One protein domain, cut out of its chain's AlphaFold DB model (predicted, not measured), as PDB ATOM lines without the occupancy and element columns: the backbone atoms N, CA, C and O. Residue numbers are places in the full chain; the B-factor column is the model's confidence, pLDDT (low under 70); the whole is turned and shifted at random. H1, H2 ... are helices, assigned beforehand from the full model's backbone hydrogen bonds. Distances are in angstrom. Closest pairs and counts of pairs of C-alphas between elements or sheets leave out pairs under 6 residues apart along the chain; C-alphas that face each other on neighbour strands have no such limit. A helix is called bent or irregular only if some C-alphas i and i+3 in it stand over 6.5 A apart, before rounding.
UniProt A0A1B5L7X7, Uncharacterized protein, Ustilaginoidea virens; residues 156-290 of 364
ATOM      1  N   GLY A 156     222.994 231.289 244.186       65.81
ATOM      2  CA  GLY A 156     224.243 231.635 243.502       65.81
ATOM      3  C   GLY A 156     224.246 231.312 242.001       65.81
ATOM      4  O   GLY A 156     223.198 231.312 241.355       65.81
ATOM      5  N   GLY A 157     225.424 230.903 241.506       72.06
ATOM      6  CA  GLY A 157     225.715 230.525 240.112       72.06
ATOM      7  C   GLY A 157     224.771 229.506 239.446       72.06
ATOM      8  O   GLY A 157     224.926 229.209 238.259       72.06
ATOM      9  N   SER A 158     223.843 228.892 240.189       75.69
ATOM     10  CA  SER A 158     222.845 227.956 239.660       75.69
ATOM     11  C   SER A 158     221.798 228.653 238.793       75.69
ATOM     12  O   SER A 158     221.322 228.046 237.831       75.69
ATOM     13  N   ILE A 159     221.460 229.909 239.100       75.88
ATOM     14  CA  ILE A 159     220.482 230.702 238.344       75.88
ATOM     15  C   ILE A 159     221.042 231.046 236.968       75.88
ATOM     16  O   ILE A 159     220.426 230.736 235.946       75.88
ATOM     17  N   GLU A 160     222.252 231.595 236.943       74.75
ATOM     18  CA  GLU A 160     222.982 231.952 235.731       74.75
ATOM     19  C   GLU A 160     223.264 230.701 234.905       74.75
ATOM     20  O   GLU A 160     223.104 230.699 233.682       74.75
ATOM     21  N   LYS A 161     223.602 229.583 235.564       76.44
ATOM     22  CA  LYS A 161     223.761 228.297 234.883       76.44
ATOM     23  C   LYS A 161     222.455 227.857 234.219       76.44
ATOM     24  O   LYS A 161     222.477 227.524 233.036       76.44
ATOM     25  N   LEU A 162     221.322 227.896 234.917       80.25
ATOM     26  CA  LEU A 162     220.033 227.487 234.356       80.25
ATOM     27  C   LEU A 162     219.594 228.403 233.194       80.25
ATOM     28  O   LEU A 162     219.162 227.914 232.149       80.25
ATOM     29  N   GLN A 163     219.783 229.719 233.325       78.06
ATOM     30  CA  GLN A 163     219.529 230.686 232.249       78.06
ATOM     31  C   GLN A 163     220.446 230.470 231.036       78.06
ATOM     32  O   GLN A 163     219.986 230.507 229.890       78.06
ATOM     33  N   SER A 164     221.734 230.202 231.262       77.25
ATOM     34  CA  SER A 164     222.682 229.925 230.178       77.25
ATOM     35  C   SER A 164     222.283 228.670 229.393       77.25
ATOM     36  O   SER A 164     222.287 228.683 228.161       77.25
ATOM     37  N   MET A 165     221.826 227.621 230.086       78.62
ATOM     38  CA  MET A 165     221.317 226.405 229.454       78.62
ATOM     39  C   MET A 165     220.058 226.673 228.626       78.62
ATOM     40  O   MET A 165     219.963 226.186 227.503       78.62
ATOM     41  N   ALA A 166     219.118 227.487 229.118       79.81
ATOM     42  CA  ALA A 166     217.939 227.881 228.341       79.81
ATOM     43  C   ALA A 166     218.302 228.584 227.028       79.81
ATOM     44  O   ALA A 166     217.681 228.334 225.994       79.81
ATOM     45  N   LYS A 167     219.317 229.453 227.057       77.44
ATOM     46  CA  LYS A 167     219.800 230.159 225.865       77.44
ATOM     47  C   LYS A 167     220.494 229.218 224.877       77.44
ATOM     48  O   LYS A 167     220.361 229.399 223.669       77.44
ATOM     49  N   ASN A 168     221.217 228.225 225.386       73.94
ATOM     50  CA  ASN A 168     222.127 227.407 224.588       73.94
ATOM     51  C   ASN A 168     221.508 226.092 224.088       73.94
ATOM     52  O   ASN A 168     221.891 225.605 223.026       73.94
ATOM     53  N   TYR A 169     220.558 225.502 224.817       76.25
ATOM     54  CA  TYR A 169     220.033 224.156 224.523       76.25
ATOM     55  C   TYR A 169     218.727 224.168 223.715       76.25
ATOM     56  O   TYR A 169     218.159 223.117 223.422       76.25
ATOM     57  N   GLY A 170     218.261 225.350 223.305       75.44
ATOM     58  CA  GLY A 170     217.139 225.506 222.384       75.44
ATOM     59  C   GLY A 170     215.759 225.625 223.050       75.44
ATOM     60  O   GLY A 170     215.652 225.787 224.268       75.44
ATOM     61  N   PRO A 171     214.673 225.582 222.252       79.62
ATOM     62  CA  PRO A 171     213.331 225.983 222.693       79.62
ATOM     63  C   PRO A 171     212.740 225.133 223.822       79.62
ATOM     64  O   PRO A 171     212.038 225.662 224.680       79.62
ATOM     65  N   GLU A 172     213.020 223.827 223.846       80.50
ATOM     66  CA  GLU A 172     212.519 222.923 224.893       80.50
ATOM     67  C   GLU A 172     213.164 223.217 226.252       80.50
ATOM     68  O   GLU A 172     212.462 223.306 227.261       80.50
ATOM     69  N   ALA A 173     214.481 223.444 226.275       82.62
ATOM     70  CA  ALA A 173     215.197 223.863 227.476       82.62
ATOM     71  C   ALA A 173     214.716 225.238 227.950       82.62
ATOM     72  O   ALA A 173     214.420 225.408 229.132       82.62
ATOM     73  N   LYS A 174     214.552 226.193 227.024       83.12
ATOM     74  CA  LYS A 174     213.981 227.507 227.336       83.12
ATOM     75  C   LYS A 174     212.606 227.386 227.990       83.12
ATOM     76  O   LYS A 174     212.389 227.972 229.042       83.12
ATOM     77  N   LYS A 175     211.713 226.566 227.431       85.69
ATOM     78  CA  LYS A 175     210.378 226.339 227.993       85.69
ATOM     79  C   LYS A 175     210.434 225.785 229.421       85.69
ATOM     80  O   LYS A 175     209.731 226.292 230.289       85.69
ATOM     81  N   GLN A 176     211.278 224.783 229.674       85.00
ATOM     82  CA  GLN A 176     211.442 224.205 231.014       85.00
ATOM     83  C   GLN A 176     211.939 225.239 232.030       85.00
ATOM     84  O   GLN A 176     211.457 225.279 233.162       85.00
ATOM     85  N   VAL A 177     212.880 226.095 231.632       85.50
ATOM     86  CA  VAL A 177     213.408 227.159 232.495       85.50
ATOM     87  C   VAL A 177     212.375 228.262 232.727       85.50
ATOM     88  O   VAL A 177     212.175 228.664 233.869       85.50
ATOM     89  N   ASP A 178     211.648 228.688 231.694       83.31
ATOM     90  CA  ASP A 178     210.580 229.687 231.817       83.31
ATOM     91  C   ASP A 178     209.447 229.190 232.748       83.31
ATOM     92  O   ASP A 178     208.920 229.944 233.566       83.31
ATOM     93  N   GLU A 179     209.081 227.904 232.675       86.94
ATOM     94  CA  GLU A 179     208.129 227.271 233.606       86.94
ATOM     95  C   GLU A 179     208.673 227.201 235.038       86.94
ATOM     96  O   GLU A 179     207.938 227.437 235.999       86.94
ATOM     97  N   THR A 180     209.970 226.927 235.180       86.94
ATOM     98  CA  THR A 180     210.654 226.902 236.478       86.94
ATOM     99  C   THR A 180     210.610 228.273 237.142       86.94
ATOM    100  O   THR A 180     210.291 228.365 238.326       86.94
ATOM    101  N   TRP A 181     210.827 229.351 236.384       83.31
ATOM    102  CA  TRP A 181     210.737 230.711 236.918       83.31
ATOM    103  C   TRP A 181     209.344 231.078 237.411       83.31
ATOM    104  O   TRP A 181     209.217 231.699 238.464       83.31
ATOM    105  N   LYS A 182     208.292 230.633 236.718       82.69
ATOM    106  CA  LYS A 182     206.910 230.823 237.189       82.69
ATOM    107  C   LYS A 182     206.666 230.118 238.524       82.69
ATOM    108  O   LYS A 182     206.116 230.712 239.440       82.69
ATOM    109  N   GLN A 183     207.140 228.886 238.665       85.62
ATOM    110  CA  GLN A 183     206.989 228.130 239.910       85.62
ATOM    111  C   GLN A 183     207.813 228.727 241.060       85.62
ATOM    112  O   GLN A 183     207.343 228.782 242.195       85.62
ATOM    113  N   ILE A 184     209.025 229.214 240.779       83.31
ATOM    114  CA  ILE A 184     209.850 229.924 241.766       83.31
ATOM    115  C   ILE A 184     209.139 231.194 242.225       83.31
ATOM    116  O   ILE A 184     209.040 231.433 243.426       83.31
ATOM    117  N   LYS A 185     208.585 231.967 241.290       75.38
ATOM    118  CA  LYS A 185     207.776 233.149 241.591       75.38
ATOM    119  C   LYS A 185     206.611 232.811 242.524       75.38
ATOM    120  O   LYS A 185     206.437 233.488 243.532       75.38
ATOM    121  N   ASP A 186     205.877 231.736 242.252       81.12
ATOM    122  CA  ASP A 186     204.760 231.302 243.099       81.12
ATOM    123  C   ASP A 186     205.217 230.898 244.513       81.12
ATOM    124  O   ASP A 186     204.558 231.222 245.504       81.12
ATOM    125  N   ILE A 187     206.370 230.230 244.636       80.69
ATOM    126  CA  ILE A 187     206.969 229.875 245.934       80.69
ATOM    127  C   ILE A 187     207.363 231.137 246.715       80.69
ATOM    128  O   ILE A 187     207.098 231.236 247.919       80.69
ATOM    129  N   LEU A 188     207.988 232.101 246.040       74.62
ATOM    130  CA  LEU A 188     208.491 233.337 246.643       74.62
ATOM    131  C   LEU A 188     207.392 234.371 246.901       74.62
ATOM    132  O   LEU A 188     207.550 235.212 247.783       74.62
ATOM    133  N   ALA A 189     206.236 234.263 246.243       68.38
ATOM    134  CA  ALA A 189     205.042 235.038 246.580       68.38
ATOM    135  C   ALA A 189     204.539 234.756 248.014       68.38
ATOM    136  O   ALA A 189     203.773 235.543 248.571       68.38
ATOM    137  N   GLY A 190     204.980 233.653 248.633       64.44
ATOM    138  CA  GLY A 190     204.809 233.370 250.061       64.44
ATOM    139  C   GLY A 190     205.852 234.029 250.980       64.44
ATOM    140  O   GLY A 190     205.864 233.733 252.174       64.44
ATOM    141  N   GLY A 191     206.745 234.867 250.444       65.00
ATOM    142  CA  GLY A 191     207.833 235.554 251.146       65.00
ATOM    143  C   GLY A 191     209.172 234.801 251.140       65.00
ATOM    144  O   GLY A 191     209.228 233.588 250.926       65.00
ATOM    145  N   PHE A 192     210.262 235.513 251.448       68.56
ATOM    146  CA  PHE A 192     211.652 235.017 251.448       68.56
ATOM    147  C   PHE A 192     212.034 234.244 252.724       68.56
ATOM    148  O   PHE A 192     213.121 234.392 253.271       68.56
ATOM    149  N   SER A 193     211.134 233.404 253.237       66.81
ATOM    150  CA  SER A 193     211.449 232.558 254.394       66.81
ATOM    151  C   SER A 193     212.455 231.460 254.029       66.81
ATOM    152  O   SER A 193     212.455 230.966 252.902       66.81
ATOM    153  N   ALA A 194     213.239 230.981 255.002       67.38
ATOM    154  CA  ALA A 194     214.192 229.887 254.788       67.38
ATOM    155  C   ALA A 194     213.559 228.648 254.118       67.38
ATOM    156  O   ALA A 194     214.178 228.044 253.245       67.38
ATOM    157  N   SER A 195     212.310 228.319 254.480       71.31
ATOM    158  CA  SER A 195     211.533 227.219 253.890       71.31
ATOM    159  C   SER A 195     211.181 227.466 252.421       71.31
ATOM    160  O   SER A 195     211.289 226.556 251.601       71.31
ATOM    161  N   ASN A 196     210.742 228.677 252.070       73.94
ATOM    162  CA  ASN A 196     210.406 229.004 250.682       73.94
ATOM    163  C   ASN A 196     211.668 229.066 249.820       73.94
ATOM    164  O   ASN A 196     211.678 228.523 248.716       73.94
ATOM    165  N   LEU A 197     212.757 229.613 250.365       76.88
ATOM    166  CA  LEU A 197     214.064 229.594 249.715       76.88
ATOM    167  C   LEU A 197     214.550 228.157 249.460       76.88
ATOM    168  O   LEU A 197     215.008 227.852 248.363       76.88
ATOM    169  N   ASP A 198     214.390 227.242 250.421       75.69
ATOM    170  CA  ASP A 198     214.759 225.831 250.234       75.69
ATOM    171  C   ASP A 198     213.898 225.120 249.182       75.69
ATOM    172  O   ASP A 198     214.412 224.305 248.415       75.69
ATOM    173  N   LYS A 199     212.596 225.421 249.114       83.12
ATOM    174  CA  LYS A 199     211.711 224.880 248.066       83.12
ATOM    175  C   LYS A 199     212.124 225.367 246.681       83.12
ATOM    176  O   LYS A 199     212.253 224.550 245.774       83.12
ATOM    177  N   ALA A 200     212.364 226.670 246.538       83.44
ATOM    178  CA  ALA A 200     212.853 227.245 245.292       83.44
ATOM    179  C   ALA A 200     214.205 226.629 244.898       83.44
ATOM    180  O   ALA A 200     214.417 226.312 243.732       83.44
ATOM    181  N   ARG A 201     215.083 226.361 245.874       81.06
ATOM    182  CA  ARG A 201     216.419 225.803 245.616       81.06
ATOM    183  C   ARG A 201     216.315 224.393 245.069       81.06
ATOM    184  O   ARG A 201     216.903 224.099 244.039       81.06
ATOM    185  N   LYS A 202     215.534 223.542 245.737       84.00
ATOM    186  CA  LYS A 202     215.292 222.169 245.282       84.00
ATOM    187  C   LYS A 202     214.712 222.143 243.876       84.00
ATOM    188  O   LYS A 202     215.144 221.345 243.059       84.00
ATOM    189  N   LEU A 203     213.781 223.049 243.581       86.88
ATOM    190  CA  LEU A 203     213.215 223.158 242.246       86.88
ATOM    191  C   LEU A 203     214.271 223.553 241.196       86.88
ATOM    192  O   LEU A 203     214.304 222.951 240.127       86.88
ATOM    193  N   ILE A 204     215.147 224.518 241.501       84.38
ATOM    194  CA  ILE A 204     216.275 224.891 240.629       84.38
ATOM    195  C   ILE A 204     217.217 223.700 240.425       84.38
ATOM    196  O   ILE A 204     217.584 223.414 239.289       84.38
ATOM    197  N   ASP A 205     217.587 222.994 241.496       80.50
ATOM    198  CA  ASP A 205     218.499 221.845 241.448       80.50
ATOM    199  C   ASP A 205     217.913 220.697 240.598       80.50
ATOM    200  O   ASP A 205     218.583 220.180 239.698       80.50
ATOM    201  N   ASP A 206     216.637 220.357 240.806       84.19
ATOM    202  CA  ASP A 206     215.914 219.351 240.018       84.19
ATOM    203  C   ASP A 206     215.849 219.747 238.536       84.19
ATOM    204  O   ASP A 206     216.036 218.923 237.632       84.19
ATOM    205  N   LYS A 207     215.605 221.031 238.258       88.50
ATOM    206  CA  LYS A 207     215.492 221.540 236.889       88.50
ATOM    207  C   LYS A 207     216.835 221.663 236.195       88.50
ATOM    208  O   LYS A 207     216.914 221.362 235.006       88.50
ATOM    209  N   LEU A 208     217.904 221.978 236.919       81.06
ATOM    210  CA  LEU A 208     219.268 221.901 236.406       81.06
ATOM    211  C   LEU A 208     219.593 220.488 235.921       81.06
ATOM    212  O   LEU A 208     220.157 220.344 234.837       81.06
ATOM    213  N   GLN A 209     219.215 219.448 236.670       81.25
ATOM    214  CA  GLN A 209     219.419 218.065 236.231       81.25
ATOM    215  C   GLN A 209     218.602 217.738 234.974       81.25
ATOM    216  O   GLN A 209     219.152 217.223 234.001       81.25
ATOM    217  N   GLN A 210     217.313 218.093 234.952       82.56
ATOM    218  CA  GLN A 210     216.446 217.841 233.792       82.56
ATOM    219  C   GLN A 210     216.948 218.549 232.526       82.56
ATOM    220  O   GLN A 210     217.044 217.931 231.467       82.56
ATOM    221  N   VAL A 211     217.309 219.829 232.631       83.88
ATOM    222  CA  VAL A 211     217.802 220.622 231.497       83.88
ATOM    223  C   VAL A 211     219.195 220.162 231.056       83.88
ATOM    224  O   VAL A 211     219.478 220.154 229.860       83.88
ATOM    225  N   THR A 212     220.045 219.708 231.984       79.94
ATOM    226  CA  THR A 212     221.334 219.087 231.633       79.94
ATOM    227  C   THR A 212     221.124 217.842 230.772       79.94
ATOM    228  O   THR A 212     221.750 217.731 229.721       79.94
ATOM    229  N   ASN A 213     220.192 216.961 231.150       82.31
ATOM    230  CA  ASN A 213     219.880 215.760 230.371       82.31
ATOM    231  C   ASN A 213     219.357 216.105 228.966       82.31
ATOM    232  O   ASN A 213     219.775 215.492 227.985       82.31
ATOM    233  N   LEU A 214     218.507 217.133 228.845       81.00
ATOM    234  CA  LEU A 214     218.053 217.629 227.539       81.00
ATOM    235  C   LEU A 214     219.220 218.139 226.680       81.00
ATOM    236  O   LEU A 214     219.259 217.874 225.479       81.00
ATOM    237  N   GLY A 215     220.186 218.832 227.289       78.00
ATOM    238  CA  GLY A 215     221.411 219.268 226.618       78.00
ATOM    239  C   GLY A 215     222.264 218.099 226.120       78.00
ATOM    240  O   GLY A 215     222.745 218.124 224.988       78.00
ATOM    241  N   GLU A 216     222.406 217.040 226.920       82.31
ATOM    242  CA  GLU A 216     223.116 215.825 226.503       82.31
ATOM    243  C   GLU A 216     222.432 215.114 225.334       82.31
ATOM    244  O   GLU A 216     223.105 214.663 224.402       82.31
ATOM    245  N   ASP A 217     221.105 215.028 225.351       82.19
ATOM    246  CA  ASP A 217     220.342 214.408 224.270       82.19
ATOM    247  C   ASP A 217     220.387 215.247 222.990       82.19
ATOM    248  O   ASP A 217     220.559 214.701 221.894       82.19
ATOM    249  N   ALA A 218     220.295 216.574 223.116       80.62
ATOM    250  CA  ALA A 218     220.478 217.501 222.005       80.62
ATOM    251  C   ALA A 218     221.887 217.376 221.401       80.62
ATOM    252  O   ALA A 218     222.027 217.303 220.178       80.62
ATOM    253  N   TRP A 219     222.921 217.268 222.244       84.12
ATOM    254  CA  TRP A 219     224.299 217.028 221.816       84.12
ATOM    255  C   TRP A 219     224.439 215.709 221.055       84.12
ATOM    256  O   TRP A 219     224.954 215.698 219.935       84.12
ATOM    257  N   LYS A 220     223.947 214.598 221.626       86.12
ATOM    258  CA  LYS A 220     224.004 213.270 220.995       86.12
ATOM    259  C   LYS A 220     223.350 213.294 219.617       86.12
ATOM    260  O   LYS A 220     224.018 212.972 218.636       86.12
ATOM    261  N   LYS A 221     222.096 213.755 219.527       84.50
ATOM    262  CA  LYS A 221     221.352 213.860 218.259       84.50
ATOM    263  C   LYS A 221     222.059 214.769 217.254       84.50
ATOM    264  O   LYS A 221     222.114 214.457 216.067       84.50
ATOM    265  N   GLY A 222     222.620 215.880 217.728       82.88
ATOM    266  CA  GLY A 222     223.370 216.819 216.906       82.88
ATOM    267  C   GLY A 222     224.592 216.183 216.255       82.88
ATOM    268  O   GLY A 222     224.735 216.215 215.031       82.88
ATOM    269  N   ILE A 223     225.455 215.562 217.059       85.88
ATOM    270  CA  ILE A 223     226.661 214.886 216.565       85.88
ATOM    271  C   ILE A 223     226.305 213.717 215.642       85.88
ATOM    272  O   ILE A 223     226.959 213.532 214.616       85.88
ATOM    273  N   GLU A 224     225.243 212.968 215.942       87.06
ATOM    274  CA  GLU A 224     224.765 211.882 215.081       87.06
ATOM    275  C   GLU A 224     224.313 212.387 213.703       87.06
ATOM    276  O   GLU A 224     224.695 211.824 212.677       87.06
ATOM    277  N   ALA A 225     223.581 213.502 213.660       84.62
ATOM    278  CA  ALA A 225     223.185 214.148 212.411       84.62
ATOM    279  C   ALA A 225     224.383 214.743 211.646       84.62
ATOM    280  O   ALA A 225     224.366 214.825 210.416       84.62
ATOM    281  N   ALA A 226     225.430 215.165 212.361       85.31
ATOM    282  CA  ALA A 226     226.656 215.697 211.776       85.31
ATOM    283  C   ALA A 226     227.653 214.618 211.325       85.31
ATOM    284  O   ALA A 226     228.565 214.915 210.551       85.31
ATOM    285  N   LYS A 227     227.477 213.368 211.764       85.62
ATOM    286  CA  LYS A 227     228.394 212.243 211.536       85.62
ATOM    287  C   LYS A 227     228.855 212.085 210.077       85.62
ATOM    288  O   LYS A 227     230.062 211.989 209.866       85.62
ATOM    289  N   PRO A 228     227.979 212.189 209.050       88.00
ATOM    290  CA  PRO A 228     228.404 212.085 207.649       88.00
ATOM    291  C   PRO A 228     229.384 213.179 207.205       88.00
ATOM    292  O   PRO A 228     230.136 212.981 206.251       88.00
ATOM    293  N   TYR A 229     229.354 214.342 207.858       85.62
ATOM    294  CA  TYR A 229     230.266 215.455 207.600       85.62
ATOM    295  C   TYR A 229     231.563 215.313 208.401       85.62
ATOM    296  O   TYR A 229     232.642 215.557 207.864       85.62
ATOM    297  N   LEU A 230     231.459 214.868 209.656       86.62
ATOM    298  CA  LEU A 230     232.602 214.664 210.549       86.62
ATOM    299  C   LEU A 230     233.492 213.508 210.083       86.62
ATOM    300  O   LEU A 230     234.709 213.654 210.043       86.62
ATOM    301  N   ASP A 231     232.906 212.392 209.648       86.12
ATOM    302  CA  ASP A 231     233.673 211.232 209.178       86.12
ATOM    303  C   ASP A 231     234.410 211.513 207.857       86.12
ATOM    304  O   ASP A 231     235.463 210.935 207.594       86.12
ATOM    305  N   LYS A 232     233.905 212.449 207.043       87.25
ATOM    306  CA  LYS A 232     234.575 212.909 205.816       87.25
ATOM    307  C   LYS A 232     235.691 213.921 206.078       87.25
ATOM    308  O   LYS A 232     236.487 214.177 205.178       87.25
ATOM    309  N   ASN A 233     235.759 214.508 207.275       84.19
ATOM    310  CA  ASN A 233     236.753 215.520 207.624       84.19
ATOM    311  C   ASN A 233     237.388 215.228 209.001       84.19
ATOM    312  O   ASN A 233     236.929 215.749 210.022       84.19
ATOM    313  N   PRO A 234     238.490 214.449 209.039       85.25
ATOM    314  CA  PRO A 234     239.136 214.022 210.283       85.25
ATOM    315  C   PRO A 234     239.563 215.182 211.188       85.25
ATOM    316  O   PRO A 234     239.432 215.094 212.404       85.25
ATOM    317  N   LYS A 235     240.014 216.302 210.603       85.12
ATOM    318  CA  LYS A 235     240.424 217.499 211.359       85.12
ATOM    319  C   LYS A 235     239.243 218.173 212.056       85.12
ATOM    320  O   LYS A 235     239.390 218.697 213.153       85.12
ATOM    321  N   MET A 236     238.076 218.170 211.415       86.31
ATOM    322  CA  MET A 236     236.844 218.698 211.998       86.31
ATOM    323  C   MET A 236     236.372 217.830 213.163       86.31
ATOM    324  O   MET A 236     236.025 218.350 214.221       86.31
ATOM    325  N   LYS A 237     236.406 216.507 212.970       85.88
ATOM    326  CA  LYS A 237     236.065 215.525 213.999       85.88
ATOM    327  C   LYS A 237     236.956 215.674 215.231       85.88
ATOM    328  O   LYS A 237     236.442 215.838 216.331       85.88
ATOM    329  N   GLU A 238     238.269 215.740 215.027       85.75
ATOM    330  CA  GLU A 238     239.247 215.925 216.102       85.75
ATOM    331  C   GLU A 238     239.024 217.236 216.877       85.75
ATOM    332  O   GLU A 238     239.109 217.252 218.106       85.75
ATOM    333  N   LEU A 239     238.702 218.334 216.181       85.88
ATOM    334  CA  LEU A 239     238.450 219.636 216.803       85.88
ATOM    335  C   LEU A 239     237.234 219.604 217.741       85.88
ATOM    336  O   LEU A 239     237.280 220.200 218.817       85.88
ATOM    337  N   ILE A 240     236.165 218.902 217.357       86.19
ATOM    338  CA  ILE A 240     234.967 218.749 218.191       86.19
ATOM    339  C   ILE A 240     235.236 217.787 219.344       86.19
ATOM    340  O   ILE A 240     234.946 218.125 220.488       86.19
ATOM    341  N   GLU A 241     235.824 216.620 219.064       85.25
ATOM    342  CA  GLU A 241     236.087 215.587 220.074       85.25
ATOM    343  C   GLU A 241     236.968 216.122 221.213       85.25
ATOM    344  O   GLU A 241     236.613 215.962 222.384       85.25
ATOM    345  N   LYS A 242     238.041 216.856 220.885       84.38
ATOM    346  CA  LYS A 242     238.942 217.479 221.873       84.38
ATOM    347  C   LYS A 242     238.291 218.560 222.737       84.38
ATOM    348  O   LYS A 242     238.806 218.854 223.811       84.38
ATOM    349  N   ASN A 243     237.193 219.159 222.281       84.31
ATOM    350  CA  ASN A 243     236.530 220.272 222.963       84.31
ATOM    351  C   ASN A 243     235.097 219.923 223.388       84.31
ATOM    352  O   ASN A 243     234.310 220.816 223.700       84.31
ATOM    353  N   THR A 244     234.758 218.630 223.417       81.44
ATOM    354  CA  THR A 244     233.400 218.126 223.657       81.44
ATOM    355  C   THR A 244     232.755 218.755 224.890       81.44
ATOM    356  O   THR A 244     231.629 219.235 224.812       81.44
ATOM    357  N   ASP A 245     233.461 218.798 226.019       76.19
ATOM    358  CA  ASP A 245     232.883 219.275 227.279       76.19
ATOM    359  C   ASP A 245     232.588 220.779 227.263       76.19
ATOM    360  O   ASP A 245     231.554 221.210 227.773       76.19
ATOM    361  N   SER A 246     233.442 221.580 226.620       79.25
ATOM    362  CA  SER A 246     233.203 223.015 226.427       79.25
ATOM    363  C   SER A 246     232.075 223.267 225.428       79.25
ATOM    364  O   SER A 246     231.244 224.150 225.631       79.25
ATOM    365  N   LEU A 247     232.004 222.465 224.367       82.12
ATOM    366  CA  LEU A 247     230.996 222.607 223.319       82.12
ATOM    367  C   LEU A 247     229.603 222.166 223.771       82.12
ATOM    368  O   LEU A 247     228.620 222.780 223.365       82.12
ATOM    369  N   LYS A 248     229.514 221.171 224.661       78.31
ATOM    370  CA  LYS A 248     228.259 220.764 225.310       78.31
ATOM    371  C   LYS A 248     227.625 221.879 226.137       78.31
ATOM    372  O   LYS A 248     226.414 221.879 226.293       78.31
ATOM    373  N   GLN A 249     228.422 222.806 226.667       70.69
ATOM    374  CA  GLN A 249     227.928 223.968 227.414       70.69
ATOM    375  C   GLN A 249     227.512 225.127 226.490       70.69
ATOM    376  O   GLN A 249     226.850 226.068 226.934       70.69
ATOM    377  N   GLY A 250     227.905 225.070 225.214       72.56
ATOM    378  CA  GLY A 250     227.594 226.059 224.186       72.56
ATOM    379  C   GLY A 250     226.301 225.763 223.424       72.56
ATOM    380  O   GLY A 250     225.536 224.856 223.752       72.56
ATOM    381  N   ASN A 251     226.045 226.554 222.384       79.69
ATOM    382  CA  ASN A 251     224.872 226.399 221.530       79.69
ATOM    383  C   ASN A 251     225.090 225.281 220.499       79.69
ATOM    384  O   ASN A 251     225.757 225.465 219.478       79.69
ATOM    385  N   VAL A 252     224.484 224.119 220.751       80.56
ATOM    386  CA  VAL A 252     224.604 222.940 219.877       80.56
ATOM    387  C   VAL A 252     224.073 223.220 218.468       80.56
ATOM    388  O   VAL A 252     224.644 222.739 217.493       80.56
ATOM    389  N   GLY A 253     223.016 224.025 218.329       81.19
ATOM    390  CA  GLY A 253     222.468 224.395 217.022       81.19
ATOM    391  C   GLY A 253     223.469 225.182 216.178       81.19
ATOM    392  O   GLY A 253     223.736 224.815 215.035       81.19
ATOM    393  N   GLU A 254     224.083 226.207 216.773       84.25
ATOM    394  CA  GLU A 254     225.108 227.023 216.117       84.25
ATOM    395  C   GLU A 254     226.335 226.182 215.740       84.25
ATOM    396  O   GLU A 254     226.813 226.261 214.607       84.25
ATOM    397  N   LEU A 255     226.791 225.297 216.635       86.44
ATOM    398  CA  LEU A 255     227.873 224.358 216.335       86.44
ATOM    399  C   LEU A 255     227.568 223.527 215.080       86.44
ATOM    400  O   LEU A 255     228.416 223.409 214.195       86.44
ATOM    401  N   LEU A 256     226.362 222.965 214.974       85.88
ATOM    402  CA  LEU A 256     225.973 222.145 213.823       85.88
ATOM    403  C   LEU A 256     225.906 222.948 212.525       85.88
ATOM    404  O   LEU A 256     226.264 222.427 211.464       85.88
ATOM    405  N   GLU A 257     225.478 224.208 212.582       86.94
ATOM    406  CA  GLU A 257     225.525 225.100 211.424       86.94
ATOM    407  C   GLU A 257     226.962 225.375 210.981       86.94
ATOM    408  O   GLU A 257     227.265 225.251 209.788       86.94
ATOM    409  N   LYS A 258     227.869 225.660 211.925       89.19
ATOM    410  CA  LYS A 258     229.297 225.851 211.630       89.19
ATOM    411  C   LYS A 258     229.932 224.589 211.053       89.19
ATOM    412  O   LYS A 258     230.669 224.678 210.075       89.19
ATOM    413  N   VAL A 259     229.582 223.411 211.570       88.12
ATOM    414  CA  VAL A 259     230.014 222.109 211.033       88.12
ATOM    415  C   VAL A 259     229.535 221.902 209.597       88.12
ATOM    416  O   VAL A 259     230.330 221.554 208.723       88.12
ATOM    417  N   ARG A 260     228.255 222.167 209.306       86.38
ATOM    418  CA  ARG A 260     227.718 222.067 207.937       86.38
ATOM    419  C   ARG A 260     228.370 223.071 206.990       86.38
ATOM    420  O   ARG A 260     228.662 222.717 205.849       86.38
ATOM    421  N   SER A 261     228.589 224.306 207.440       87.06
ATOM    422  CA  SER A 261     229.258 225.347 206.652       87.06
ATOM    423  C   SER A 261     230.693 224.948 206.317       87.06
ATOM    424  O   SER A 261     231.101 224.987 205.155       87.06
ATOM    425  N   ALA A 262     231.431 224.462 207.313       87.50
ATOM    426  CA  ALA A 262     232.794 223.991 207.148       87.50
ATOM    427  C   ALA A 262     232.882 222.776 206.213       87.50
ATOM    428  O   ALA A 262     233.796 222.668 205.397       87.50
ATOM    429  N   ALA A 263     231.893 221.882 206.266       85.81
ATOM    430  CA  ALA A 263     231.828 220.728 205.376       85.81
ATOM    431  C   ALA A 263     231.506 221.103 203.918       85.81
ATOM    432  O   ALA A 263     231.963 220.420 203.005       85.81
ATOM    433  N   LYS A 264     230.732 222.174 203.692       85.38
ATOM    434  CA  LYS A 264     230.390 222.674 202.346       85.38
ATOM    435  C   LYS A 264     231.491 223.539 201.734       85.38
ATOM    436  O   LYS A 264     231.735 223.445 200.538       85.38
ATOM    437  N   SER A 265     232.112 224.397 202.540       85.12
ATOM    438  CA  SER A 265     233.115 225.370 202.086       85.12
ATOM    439  C   SER A 265     234.546 224.832 202.113       85.12
ATOM    440  O   SER A 265     235.414 225.375 201.438       85.12
ATOM    441  N   GLY A 266     234.813 223.793 202.909       79.50
ATOM    442  CA  GLY A 266     236.156 223.269 203.154       79.50
ATOM    443  C   GLY A 266     236.998 224.103 204.131       79.50
ATOM    444  O   GLY A 266     238.053 223.629 204.555       79.50
ATOM    445  N   SER A 267     236.547 225.300 204.532       88.44
ATOM    446  CA  SER A 267     237.224 226.122 205.545       88.44
ATOM    447  C   SER A 267     236.776 225.745 206.959       88.44
ATOM    448  O   SER A 267     235.596 225.523 207.217       88.44
ATOM    449  N   LEU A 268     237.730 225.691 207.892       87.50
ATOM    450  CA  LEU A 268     237.481 225.420 209.313       87.50
ATOM    451  C   LEU A 268     237.486 226.691 210.171       87.50
ATOM    452  O   LEU A 268     237.350 226.579 211.385       87.50
ATOM    453  N   ASP A 269     237.676 227.873 209.587       89.44
ATOM    454  CA  ASP A 269     238.013 229.080 210.353       89.44
ATOM    455  C   ASP A 269     236.888 229.500 211.304       89.44
ATOM    456  O   ASP A 269     237.131 229.735 212.487       89.44
ATOM    457  N   ASP A 270     235.644 229.500 210.825       86.94
ATOM    458  CA  ASP A 270     234.482 229.834 211.656       86.94
ATOM    459  C   ASP A 270     234.228 228.795 212.752       86.94
ATOM    460  O   ASP A 270     233.814 229.140 213.857       86.94
ATOM    461  N   LEU A 271     234.484 227.517 212.455       88.25
ATOM    462  CA  LEU A 271     234.343 226.447 213.435       88.25
ATOM    463  C   LEU A 271     235.430 226.557 214.508       88.25
ATOM    464  O   LEU A 271     235.120 226.452 215.687       88.25
ATOM    465  N   LYS A 272     236.685 226.810 214.122       87.12
ATOM    466  CA  LYS A 272     237.793 227.018 215.063       87.12
ATOM    467  C   LYS A 272     237.523 228.186 215.997       87.12
ATOM    468  O   LYS A 272     237.628 227.991 217.200       87.12
ATOM    469  N   LYS A 273     237.093 229.335 215.462       89.19
ATOM    470  CA  LYS A 273     236.709 230.495 216.280       89.19
ATOM    471  C   LYS A 273     235.623 230.138 217.286       89.19
ATOM    472  O   LYS A 273     235.777 230.403 218.469       89.19
ATOM    473  N   TYR A 274     234.569 229.457 216.836       85.94
ATOM    474  CA  TYR A 274     233.495 229.029 217.728       85.94
ATOM    475  C   TYR A 274     233.991 228.100 218.849       85.94
ATOM    476  O   TYR A 274     233.615 228.257 220.011       85.94
ATOM    477  N   VAL A 275     234.856 227.137 218.514       86.88
ATOM    478  CA  VAL A 275     235.444 226.217 219.495       86.88
ATOM    479  C   VAL A 275     236.365 226.949 220.476       86.88
ATOM    480  O   VAL A 275     236.305 226.682 221.675       86.88
ATOM    481  N   GLU A 276     237.186 227.883 219.998       85.31
ATOM    482  CA  GLU A 276     238.069 228.710 220.830       85.31
ATOM    483  C   GLU A 276     237.276 229.613 221.782       85.31
ATOM    484  O   GLU A 276     237.618 229.700 222.965       85.31
ATOM    485  N   ASP A 277     236.178 230.209 221.315       83.44
ATOM    486  CA  ASP A 277     235.274 231.018 222.136       83.44
ATOM    487  C   ASP A 277     234.590 230.171 223.215       83.44
ATOM    488  O   ASP A 277     234.540 230.562 224.385       83.44
ATOM    489  N   ALA A 278     234.093 228.984 222.851       78.56
ATOM    490  CA  ALA A 278     233.485 228.054 223.801       78.56
ATOM    491  C   ALA A 278     234.497 227.582 224.859       78.56
ATOM    492  O   ALA A 278     234.193 227.565 226.055       78.56
ATOM    493  N   ALA A 279     235.723 227.253 224.443       77.81
ATOM    494  CA  ALA A 279     236.796 226.851 225.345       77.81
ATOM    495  C   ALA A 279     237.250 227.998 226.265       77.81
ATOM    496  O   ALA A 279     237.560 227.765 227.436       77.81
ATOM    497  N   SER A 280     237.272 229.234 225.765       77.88
ATOM    498  CA  SER A 280     237.636 230.421 226.549       77.88
ATOM    499  C   SER A 280     236.578 230.738 227.606       77.88
ATOM    500  O   SER A 280     236.917 230.867 228.781       77.88
ATOM    501  N   LYS A 281     235.291 230.718 227.236       69.56
ATOM    502  CA  LYS A 281     234.173 230.897 228.180       69.56
ATOM    503  C   LYS A 281     234.135 229.818 229.260       69.56
ATOM    504  O   LYS A 281     233.884 230.120 230.427       69.56
ATOM    505  N   ALA A 282     234.423 228.567 228.902       65.44
ATOM    506  CA  ALA A 282     234.512 227.477 229.872       65.44
ATOM    507  C   ALA A 282     235.655 227.702 230.882       65.44
ATOM    508  O   ALA A 282     235.500 227.409 232.068       65.44
ATOM    509  N   LYS A 283     236.788 228.267 230.437       65.12
ATOM    510  CA  LYS A 283     237.918 228.624 231.309       65.12
ATOM    511  C   LYS A 283     237.620 229.825 232.207       65.12
ATOM    512  O   LYS A 283     238.016 229.792 233.366       65.12
ATOM    513  N   GLU A 284     236.919 230.845 231.716       58.41
ATOM    514  CA  GLU A 284     236.462 231.976 232.543       58.41
ATOM    515  C   GLU A 284     235.460 231.522 233.605       58.41
ATOM    516  O   GLU A 284     235.655 231.791 234.783       58.41
ATOM    517  N   SER A 285     234.484 230.697 233.222       51.25
ATOM    518  CA  SER A 285     233.506 230.113 234.155       51.25
ATOM    519  C   SER A 285     234.154 229.212 235.218       51.25
ATOM    520  O   SER A 285     233.614 229.031 236.309       51.25
ATOM    521  N   ALA A 286     235.303 228.605 234.903       47.53
ATOM    522  CA  ALA A 286     236.105 227.839 235.853       47.53
ATOM    523  C   ALA A 286     236.974 228.748 236.739       47.53
ATOM    524  O   ALA A 286     237.104 228.483 237.932       47.53
ATOM    525  N   LYS A 287     237.511 229.844 236.189       40.97
ATOM    526  CA  LYS A 287     238.220 230.875 236.954       40.97
ATOM    527  C   LYS A 287     237.304 231.611 237.920       40.97
ATOM    528  O   LYS A 287     237.732 231.832 239.037       40.97
ATOM    529  N   ASP A 288     236.051 231.896 237.589       39.25
ATOM    530  CA  ASP A 288     235.112 232.506 238.545       39.25
ATOM    531  C   ASP A 288     234.755 231.571 239.713       39.25
ATOM    532  O   ASP A 288     234.436 232.023 240.812       39.25
ATOM    533  N   LYS A 289     234.886 230.252 239.521       40.16
ATOM    534  CA  LYS A 289     234.715 229.254 240.592       40.16
ATOM    535  C   LYS A 289     235.938 229.096 241.499       40.16
ATOM    536  O   LYS A 289     235.784 228.566 242.595       40.16
ATOM    537  N   VAL A 290     237.120 229.531 241.057       37.72
ATOM    538  CA  VAL A 290     238.404 229.348 241.770       37.72
ATOM    539  C   VAL A 290     239.004 230.684 242.239       37.72
ATOM    540  O   VAL A 290     239.641 230.752 243.280       37.72
TER     541      VAL A 290
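AT A GLANCE: This is residues 156 to 290 of the 364 residues of an uncharacterized protein of Ustilaginoidea virens (UniProt A0A1B5L7X7). One long helix, H3, runs along most of a flat, elongated assembly of helices and is shared by two groups: H1 and H2 pack on its first part to make a three-helix, up-and-down bundle, and H6 packs on its last part. There H6 and H7 form a helical hairpin, with the short helices H4 and H5 as the chain folds back between H3 and H6. The printed part has 135 residues, with seven named helices in the order H1 to H7 and no named strand; the class is all helix. The whole is loose, with a radius of gyration of the C-alphas of 17.7 A and spans of 57 by 31 by 17 A.

IN THESE COORDINATES: H3, the longest helix, covers residues 194 to 230 and measures 50.3 A from C-alpha 194 at (214.192, 229.887, 254.788) to C-alpha 230 at (232.602, 214.664, 210.549). It has a kink of 36 degrees near residue 224 and is irregular, with C-alphas 225 and 228 7.4 A apart. Before it come H1, residues 158 to 168, 15.1 A, and H2, residues 171 to 188, 25.5 A. After it come H4, residues 234 to 241, 10.4 A; H5, residues 244 to 248, 6.0 A; H6, residues 252 to 265, 19.9 A; and H7, residues 269 to 290, 31.4 A, ending at C-alpha 290 at (238.404, 229.348, 241.770).

HOW THE PARTS SIT: H3 is the hub, touching four helices. H2 and H3 form a hairpin at a shallow tilt of 2 degrees, closest at the C-alphas of Ile 184 and Ala 200, 5.4 A. H1 touches residues 204 to 215 of H3, the same way, closest at Leu 162 and Leu 208, 6.0 A between C-alphas. H1 and H2 are a hairpin at 29 degrees, a shallow tilt. H6 touches residues 218 to 230 of H3, the same way at a shallow 16 degrees; the closest C-alphas, of Tyr 229 and Ala 263, are 5.9 A apart. H5 and H3 only just touch, with 3 pairs of C-alphas within 8 A. H6 and H7 are a hairpin at 28 degrees, closest at the C-alphas of Lys 258 and Leu 271, 5.4 A. H7 touches H5, the C-alphas of Ser 246 and Ala 279 being 5.4 A apart, and only just touches H4, with 3 pairs within 8 A. H3 and H7 are apart, as are H1 and H7. Every O i to N i+4 pair is within hydrogen-bond range in H1, H2, H4, H5 and H6; the figures are 31 of 33 in H3 and 17 of 18 in H7.

THE WHOLE: The C-alphas farthest apart, of Ser 193 and Gly 266, are 57.6 A apart. The printed part has no cut, and the six links between helices are tight. Mean pLDDT of the printed part is 79.4; it is under 70 at residue 156, residues 189 to 194 and residues 281 to 290.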